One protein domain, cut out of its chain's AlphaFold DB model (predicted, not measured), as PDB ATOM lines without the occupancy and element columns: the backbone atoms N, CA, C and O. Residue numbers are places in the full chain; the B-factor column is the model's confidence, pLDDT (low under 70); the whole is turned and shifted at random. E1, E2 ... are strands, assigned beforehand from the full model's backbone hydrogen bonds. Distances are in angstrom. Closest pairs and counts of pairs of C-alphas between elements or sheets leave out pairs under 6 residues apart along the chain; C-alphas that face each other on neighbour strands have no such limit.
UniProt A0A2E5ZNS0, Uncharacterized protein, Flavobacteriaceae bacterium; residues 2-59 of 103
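Overview. This is residues 2 to 59 of the 103 residues of an uncharacterized protein of Flavobacteriaceae bacterium (UniProt A0A2E5ZNS0). With little regular structure, this is a small sheet of three short strands, E1, E2 and E3, and a long open arc without named elements, residues 2 to 31, of which 16 to 22 stick out. In the arc, residues 4 to 5 pair antiparallel with 11 to 12. The printed part has 58 residues and no named helix; the strands, 10 residues, form an antiparallel meander, each the neighbour of the one before, of class all strand. The whole is loose, radius of gyration of the C-alphas 13.7 A, and flat, 36 by 29 by 15 A.

Along the chain. E2, residues 41 to 44, is 10.3 A long. E1, residues 32 to 34, begins at C-alpha (43.016, -16.503, 18.947). E3, residues 54 to 56, ends at C-alpha (51.836, -12.588, 18.734).

Arrangement. E2 is the inner strand. Hairpin E1 and E2 is antiparallel at 153 degrees; N 33 and O 42 are 2.9 A apart, within hydrogen-bond range. Hairpin E2 and E3 is antiparallel at 143 degrees; N 43 and O 55 are 2.9 A apart, also within range.

Size, cuts and confidence. The C-alphas farthest apart, of Gly 9 and Asn 48, are 36.7 A apart. The printed part has no cut, and both links are short. Residues 2 and 48 to 52 have pLDDT under 70.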
ATOM      1  N   ALA A   2      57.327 -37.857   9.731       68.75
ATOM      2  CA  ALA A   2      57.783 -37.437  11.048       68.75
ATOM      3  C   ALA A   2      56.575 -36.912  11.827       68.75
ATOM      4  O   ALA A   2      56.109 -35.802  11.595       68.75
ATOM      5  N   ASP A   3      56.033 -37.730  12.725       86.88
ATOM      6  CA  ASP A   3      54.992 -37.258  13.631       86.88
ATOM      7  C   ASP A   3      55.581 -36.184  14.562       86.88
ATOM      8  O   ASP A   3      56.728 -36.280  15.008       86.88
ATOM      9  N   ARG A   4      54.803 -35.139  14.848       88.25
ATOM     10  CA  ARG A   4      55.207 -34.036  15.730       88.25
ATOM     11  C   ARG A   4      54.638 -34.250  17.119       88.25
ATOM     12  O   ARG A   4      53.448 -34.519  17.258       88.25
ATOM     13  N   LYS A   5      55.472 -34.113  18.151       92.38
ATOM     14  CA  LYS A   5      55.020 -34.190  19.543       92.38
ATOM     15  C   LYS A   5      54.467 -32.838  19.981       92.38
ATOM     16  O   LYS A   5      55.170 -31.836  19.909       92.38
ATOM     17  N   LEU A   6      53.231 -32.829  20.458       92.75
ATOM     18  CA  LEU A   6      52.557 -31.639  20.965       92.75
ATOM     19  C   LEU A   6      52.899 -31.390  22.441       92.75
ATOM     20  O   LEU A   6      53.399 -32.275  23.143       92.75
ATOM     21  N   VAL A   7      52.590 -30.185  22.929       90.19
ATOM     22  CA  VAL A   7      52.827 -29.792  24.332       90.19
ATOM     23  C   VAL A   7      52.089 -30.700  25.324       90.19
ATOM     24  O   VAL A   7      52.598 -30.966  26.411       90.19
ATOM     25  N   ASP A   8      50.917 -31.218  24.955       89.81
ATOM     26  CA  ASP A   8      50.134 -32.146  25.784       89.81
ATOM     27  C   ASP A   8      50.673 -33.593  25.782       89.81
ATOM     28  O   ASP A   8      50.152 -34.458  26.485       89.81
ATOM     29  N   GLY A   9      51.737 -33.862  25.020       89.62
ATOM     30  CA  GLY A   9      52.369 -35.173  24.900       89.62
ATOM     31  C   GLY A   9      51.762 -36.081  23.832       89.62
ATOM     32  O   GLY A   9      52.308 -37.165  23.605       89.62
ATOM     33  N   THR A  10      50.687 -35.657  23.165       93.12
ATOM     34  CA  THR A  10      50.115 -36.364  22.015       93.12
ATOM     35  C   THR A  10      50.936 -36.124  20.744       93.12
ATOM     36  O   THR A  10      51.877 -35.325  20.728       93.12
ATOM     37  N   TRP A  11      50.615 -36.857  19.677       92.81
ATOM     38  CA  TRP A  11      51.331 -36.795  18.403       92.81
ATOM     39  C   TRP A  11      50.405 -36.337  17.276       92.81
ATOM     40  O   TRP A  11      49.305 -36.866  17.117       92.81
ATOM     41  N   ALA A  12      50.869 -35.374  16.483       91.69
ATOM     42  CA  ALA A  12      50.201 -34.896  15.281       91.69
ATOM     43  C   ALA A  12      50.875 -35.474  14.032       91.69
ATOM     44  O   ALA A  12      52.098 -35.424  13.886       91.69
ATOM     45  N   LYS A  13      50.055 -35.996  13.118       92.50
ATOM     46  CA  LYS A  13      50.510 -36.560  11.849       92.50
ATOM     47  C   LYS A  13      50.858 -35.445  10.865       92.50
ATOM     48  O   LYS A  13      50.012 -34.607  10.559       92.50
ATOM     49  N   GLU A  14      52.071 -35.477  10.328       92.25
ATOM     50  CA  GLU A  14      52.487 -34.582   9.246       92.25
ATOM     51  C   GLU A  14      51.888 -35.055   7.907       92.25
ATOM     52  O   GLU A  14      51.869 -36.254   7.606       92.25
ATOM     53  N   LEU A  15      51.337 -34.119   7.127       91.44
ATOM     54  CA  LEU A  15      50.787 -34.390   5.796       91.44
ATOM     55  C   LEU A  15      51.897 -34.329   4.743       91.44
ATOM     56  O   LEU A  15      52.806 -33.511   4.845       91.44
ATOM     57  N   ASP A  16      51.779 -35.140   3.690       91.50
ATOM     58  CA  ASP A  16      52.763 -35.165   2.596       91.50
ATOM     59  C   ASP A  16      52.743 -33.884   1.741       91.50
ATOM     60  O   ASP A  16      53.710 -33.578   1.044       91.50
ATOM     61  N   GLN A  17      51.638 -33.133   1.777       93.12
ATOM     62  CA  GLN A  17      51.471 -31.862   1.074       93.12
ATOM     63  C   GLN A  17      50.995 -30.772   2.043       93.12
ATOM     64  O   GLN A  17      50.187 -31.059   2.933       93.12
ATOM     65  N   PRO A  18      51.463 -29.521   1.875       92.19
ATOM     66  CA  PRO A  18      51.006 -28.405   2.688       92.19
ATOM     67  C   PRO A  18      49.523 -28.115   2.435       92.19
ATOM     68  O   PRO A  18      49.025 -28.268   1.320       92.19
ATOM     69  N   VAL A  19      48.830 -27.662   3.478       92.00
ATOM     70  CA  VAL A  19      47.422 -27.258   3.417       92.00
ATOM     71  C   VAL A  19      47.253 -25.856   3.985       92.00
ATOM     72  O   VAL A  19      47.877 -25.500   4.986       92.00
ATOM     73  N   ASP A  20      46.383 -25.067   3.360       89.12
ATOM     74  CA  ASP A  20      46.092 -23.714   3.819       89.12
ATOM     75  C   ASP A  20      45.094 -23.730   4.984       89.12
ATOM     76  O   ASP A  20      43.956 -24.188   4.859       89.12
ATOM     77  N   LEU A  21      45.498 -23.154   6.116       85.94
ATOM     78  CA  LEU A  21      44.622 -22.896   7.258       85.94
ATOM     79  C   LEU A  21      44.119 -21.446   7.196       85.94
ATOM     80  O   LEU A  21      44.804 -20.516   7.618       85.94
ATOM     81  N   VAL A  22      42.914 -21.240   6.653       85.31
ATOM     82  CA  VAL A  22      42.344 -19.899   6.421       85.31
ATOM     83  C   VAL A  22      41.129 -19.641   7.310       85.31
ATOM     84  O   VAL A  22      40.130 -20.353   7.242       85.31
ATOM     85  N   ILE A  23      41.169 -18.549   8.079       86.69
ATOM     86  CA  ILE A  23      40.027 -18.039   8.852       86.69
ATOM     87  C   ILE A  23      39.494 -16.771   8.173       86.69
ATOM     88  O   ILE A  23      40.195 -15.769   8.074       86.69
ATOM     89  N   LYS A  24      38.230 -16.790   7.725       87.44
ATOM     90  CA  LYS A  24      37.541 -15.619   7.151       87.44
ATOM     91  C   LYS A  24      36.590 -15.021   8.186       87.44
ATOM     92  O   LYS A  24      35.680 -15.694   8.660       87.44
ATOM     93  N   THR A  25      36.783 -13.755   8.550       88.38
ATOM     94  CA  THR A  25      36.014 -13.098   9.619       88.38
ATOM     95  C   THR A  25      35.905 -11.595   9.386       88.38
ATOM     96  O   THR A  25      36.816 -10.983   8.842       88.38
ATOM     97  N   LYS A  26      34.799 -10.990   9.835       89.19
ATOM     98  CA  LYS A  26      34.632  -9.525   9.900       89.19
ATOM     99  C   LYS A  26      35.194  -8.913  11.189       89.19
ATOM    100  O   LYS A  26      35.381  -7.708  11.263       89.19
ATOM    101  N   CYS A  27      35.447  -9.739  12.203       89.56
ATOM    102  CA  CYS A  27      35.982  -9.324  13.499       89.56
ATOM    103  C   CYS A  27      37.222 -10.183  13.777       89.56
ATOM    104  O   CYS A  27      37.060 -11.306  14.257       89.56
ATOM    105  N   PRO A  28      38.433  -9.760  13.386       90.38
ATOM    106  CA  PRO A  28      39.647 -10.557  13.573       90.38
ATOM    107  C   PRO A  28      40.072 -10.637  15.044       90.38
ATOM    108  O   PRO A  28      40.431 -11.712  15.511       90.38
ATOM    109  N   THR A  29      39.895  -9.556  15.807       89.69
ATOM    110  CA  THR A  29      40.286  -9.440  17.226       89.69
ATOM    111  C   THR A  29      39.596 -10.420  18.176       89.69
ATOM    112  O   THR A  29      40.082 -10.642  19.280       89.69
ATOM    113  N   LYS A  30      38.487 -11.051  17.766       92.06
ATOM    114  CA  LYS A  30      37.825 -12.102  18.561       92.06
ATOM    115  C   LYS A  30      38.532 -13.458  18.483       92.06
ATOM    116  O   LYS A  30      38.232 -14.345  19.276       92.06
ATOM    117  N   TRP A  31      39.383 -13.657  17.479       93.56
ATOM    118  CA  TRP A  31      40.015 -14.942  17.218       93.56
ATOM    119  C   TRP A  31      41.402 -14.998  17.833       93.56
ATOM    120  O   TRP A  31      42.194 -14.067  17.704       93.56
ATOM    121  N   LYS A  32      41.701 -16.145  18.437       91.69
ATOM    122  CA  LYS A  32      43.016 -16.503  18.947       91.69
ATOM    123  C   LYS A  32      43.395 -17.862  18.375       91.69
ATOM    124  O   LYS A  32      42.603 -18.796  18.469       91.69
ATOM    125  N   ILE A  33      44.588 -17.963  17.808       92.44
ATOM    126  CA  ILE A  33      45.184 -19.234  17.392       92.44
ATOM    127  C   ILE A  33      46.309 -19.590  18.353       92.44
ATOM    128  O   ILE A  33      46.998 -18.710  18.873       92.44
ATOM    129  N   VAL A  34      46.465 -20.881  18.614       92.19
ATOM    130  CA  VAL A  34      47.539 -21.418  19.445       92.19
ATOM    131  C   VAL A  34      48.215 -22.510  18.639       92.19
ATOM    132  O   VAL A  34      47.551 -23.438  18.183       92.19
ATOM    133  N   ASP A  35      49.520 -22.374  18.441       91.62
ATOM    134  CA  ASP A  35      50.334 -23.461  17.925       91.62
ATOM    135  C   ASP A  35      50.486 -24.513  19.029       91.62
ATOM    136  O   ASP A  35      51.047 -24.234  20.086       91.62
ATOM    137  N   MET A  36      49.960 -25.712  18.797       90.50
ATOM    138  CA  MET A  36      49.935 -26.792  19.786       90.50
ATOM    139  C   MET A  36      51.284 -27.520  19.915       90.50
ATOM    140  O   MET A  36      51.474 -28.256  20.885       90.50
ATOM    141  N   GLU A  37      52.223 -27.318  18.981       90.06
ATOM    142  CA  GLU A  37      53.596 -27.841  19.074       90.06
ATOM    143  C   GLU A  37      54.438 -26.973  20.020       90.06
ATOM    144  O   GLU A  37      55.107 -27.495  20.909       90.06
ATOM    145  N   SER A  38      54.373 -25.642  19.876       89.06
ATOM    146  CA  SER A  38      55.181 -24.712  20.685       89.06
ATOM    147  C   SER A  38      54.449 -24.036  21.849       89.06
ATOM    148  O   SER A  38      55.090 -23.437  22.712       89.06
ATOM    149  N   GLY A  39      53.116 -24.072  21.874       88.00
ATOM    150  CA  GLY A  39      52.271 -23.356  22.836       88.00
ATOM    151  C   GLY A  39      52.136 -21.847  22.579       88.00
ATOM    152  O   GLY A  39      51.483 -21.147  23.358       88.00
ATOM    153  N   LYS A  40      52.738 -21.308  21.509       89.12
ATOM    154  CA  LYS A  40      52.667 -19.875  21.183       89.12
ATOM    155  C   LYS A  40      51.270 -19.485  20.725       89.12
ATOM    156  O   LYS A  40      50.638 -20.188  19.941       89.12
ATOM    157  N   ALA A  41      50.810 -18.323  21.181       90.94
ATOM    158  CA  ALA A  41      49.492 -17.808  20.853       90.94
ATOM    159  C   ALA A  41      49.562 -16.529  20.020       90.94
ATOM    160  O   ALA A  41      50.428 -15.681  20.232       90.94
ATOM    161  N   TYR A  42      48.587 -16.365  19.133       91.12
ATOM    162  CA  TYR A  42      48.434 -15.191  18.284       91.12
ATOM    163  C   TYR A  42      46.977 -14.739  18.290       91.12
ATOM    164  O   TYR A  42      46.069 -15.568  18.356       91.12
ATOM    165  N   ILE A  43      46.748 -13.431  18.226       91.62
ATOM    166  CA  ILE A  43      45.416 -12.829  18.147       91.62
ATOM    167  C   ILE A  43      45.228 -12.177  16.781       91.62
ATOM    168  O   ILE A  43      46.180 -11.648  16.201       91.62
ATOM    169  N   GLY A  44      44.015 -12.257  16.241       90.56
ATOM    170  CA  GLY A  44      43.712 -11.617  14.969       90.56
ATOM    171  C   GLY A  44      43.783 -10.095  15.095       90.56
ATOM    172  O   GLY A  44      43.357  -9.531  16.101       90.56
ATOM    173  N   THR A  45      44.291  -9.426  14.066       86.69
ATOM    174  CA  THR A  45      44.398  -7.959  14.013       86.69
ATOM    175  C   THR A  45      43.616  -7.386  12.832       86.69
ATOM    176  O   THR A  45      43.378  -8.066  11.834       86.69
ATOM    177  N   ASP A  46      43.168  -6.140  12.960       83.12
ATOM    178  CA  ASP A  46      42.509  -5.359  11.907       83.12
ATOM    179  C   ASP A  46      43.488  -4.450  11.148       83.12
ATOM    180  O   ASP A  46      43.095  -3.751  10.210       83.12
ATOM    181  N   LYS A  47      44.774  -4.473  11.525       78.50
ATOM    182  CA  LYS A  47      45.839  -3.742  10.839       78.50
ATOM    183  C   LYS A  47      45.946  -4.278   9.416       78.50
ATOM    184  O   LYS A  47      46.534  -5.323   9.166       78.50
ATOM    185  N   ASN A  48      45.346  -3.542   8.487       63.03
ATOM    186  CA  ASN A  48      45.125  -3.907   7.091       63.03
ATOM    187  C   ASN A  48      46.427  -3.849   6.261       63.03
ATOM    188  O   ASN A  48      46.529  -3.130   5.268       63.03
ATOM    189  N   LYS A  49      47.466  -4.552   6.716       64.75
ATOM    190  CA  LYS A  49      48.728  -4.740   6.004       64.75
ATOM    191  C   LYS A  49      48.661  -6.077   5.284       64.75
ATOM    192  O   LYS A  49      48.267  -7.085   5.869       64.75
ATOM    193  N   THR A  50      49.054  -6.083   4.016       56.69
ATOM    194  CA  THR A  50      49.098  -7.282   3.179       56.69
ATOM    195  C   THR A  50      49.827  -8.399   3.937       56.69
ATOM    196  O   THR A  50      50.992  -8.244   4.297       56.69
ATOM    197  N   PHE A  51      49.114  -9.494   4.219       62.66
ATOM    198  CA  PHE A  51      49.608 -10.703   4.895       62.66
ATOM    199  C   PHE A  51      49.906 -10.625   6.410       62.66
ATOM    200  O   PHE A  51      50.435 -11.589   6.957       62.66
ATOM    201  N   GLN A  52      49.528  -9.559   7.130       69.44
ATOM    202  CA  GLN A  52      49.693  -9.478   8.598       69.44
ATOM    203  C   GLN A  52      48.351  -9.608   9.330       69.44
ATOM    204  O   GLN A  52      47.828  -8.641   9.872       69.44
ATOM    205  N   TYR A  53      47.785 -10.817   9.341       81.88
ATOM    206  CA  TYR A  53      46.486 -11.090   9.982       81.88
ATOM    207  C   TYR A  53      46.575 -11.416  11.478       81.88
ATOM    208  O   TYR A  53      45.553 -11.394  12.164       81.88
ATOM    209  N   TRP A  54      47.774 -11.717  11.980       87.75
ATOM    210  CA  TRP A  54      47.999 -12.232  13.329       87.75
ATOM    211  C   TRP A  54      49.121 -11.474  14.025       87.75
ATOM    212  O   TRP A  54      50.203 -11.308  13.463       87.75
ATOM    213  N   GLU A  55      48.880 -11.072  15.266       88.56
ATOM    214  CA  GLU A  55      49.908 -10.526  16.149       88.56
ATOM    215  C   GLU A  55      50.209 -11.532  17.258       88.56
ATOM    216  O   GLU A  55      49.278 -12.141  17.797       88.56
ATOM    217  N   PRO A  56      51.492 -11.748  17.601       88.00
ATOM    218  CA  PRO A  56      51.836 -12.588  18.734       88.00
ATOM    219  C   PRO A  56      51.206 -12.001  19.994       88.00
ATOM    220  O   PRO A  56      51.287 -10.799  20.252       88.00
ATOM    221  N   VAL A  57      50.580 -12.862  20.788       87.25
ATOM    222  CA  VAL A  57      50.129 -12.480  22.121       87.25
ATOM    223  C   VAL A  57      51.368 -12.443  22.999       87.25
ATOM    224  O   VAL A  57      51.822 -13.482  23.480       87.25
ATOM    225  N   ASP A  58      51.932 -11.250  23.187       76.62
ATOM    226  CA  ASP A  58      52.955 -11.071  24.206       76.62
ATOM    227  C   ASP A  58      52.274 -11.182  25.570       76.62
ATOM    228  O   ASP A  58      51.416 -10.378  25.941       76.62
ATOM    229  N   ASN A  59      52.574 -12.254  26.293       74.25
ATOM    230  CA  ASN A  59      51.929 -12.527  27.563       74.25
ATOM    231  C   ASN A  59      52.693 -11.776  28.656       74.25
ATOM    232  O   ASN A  59      53.358 -12.381  29.492       74.25
TER     233      ASN A  59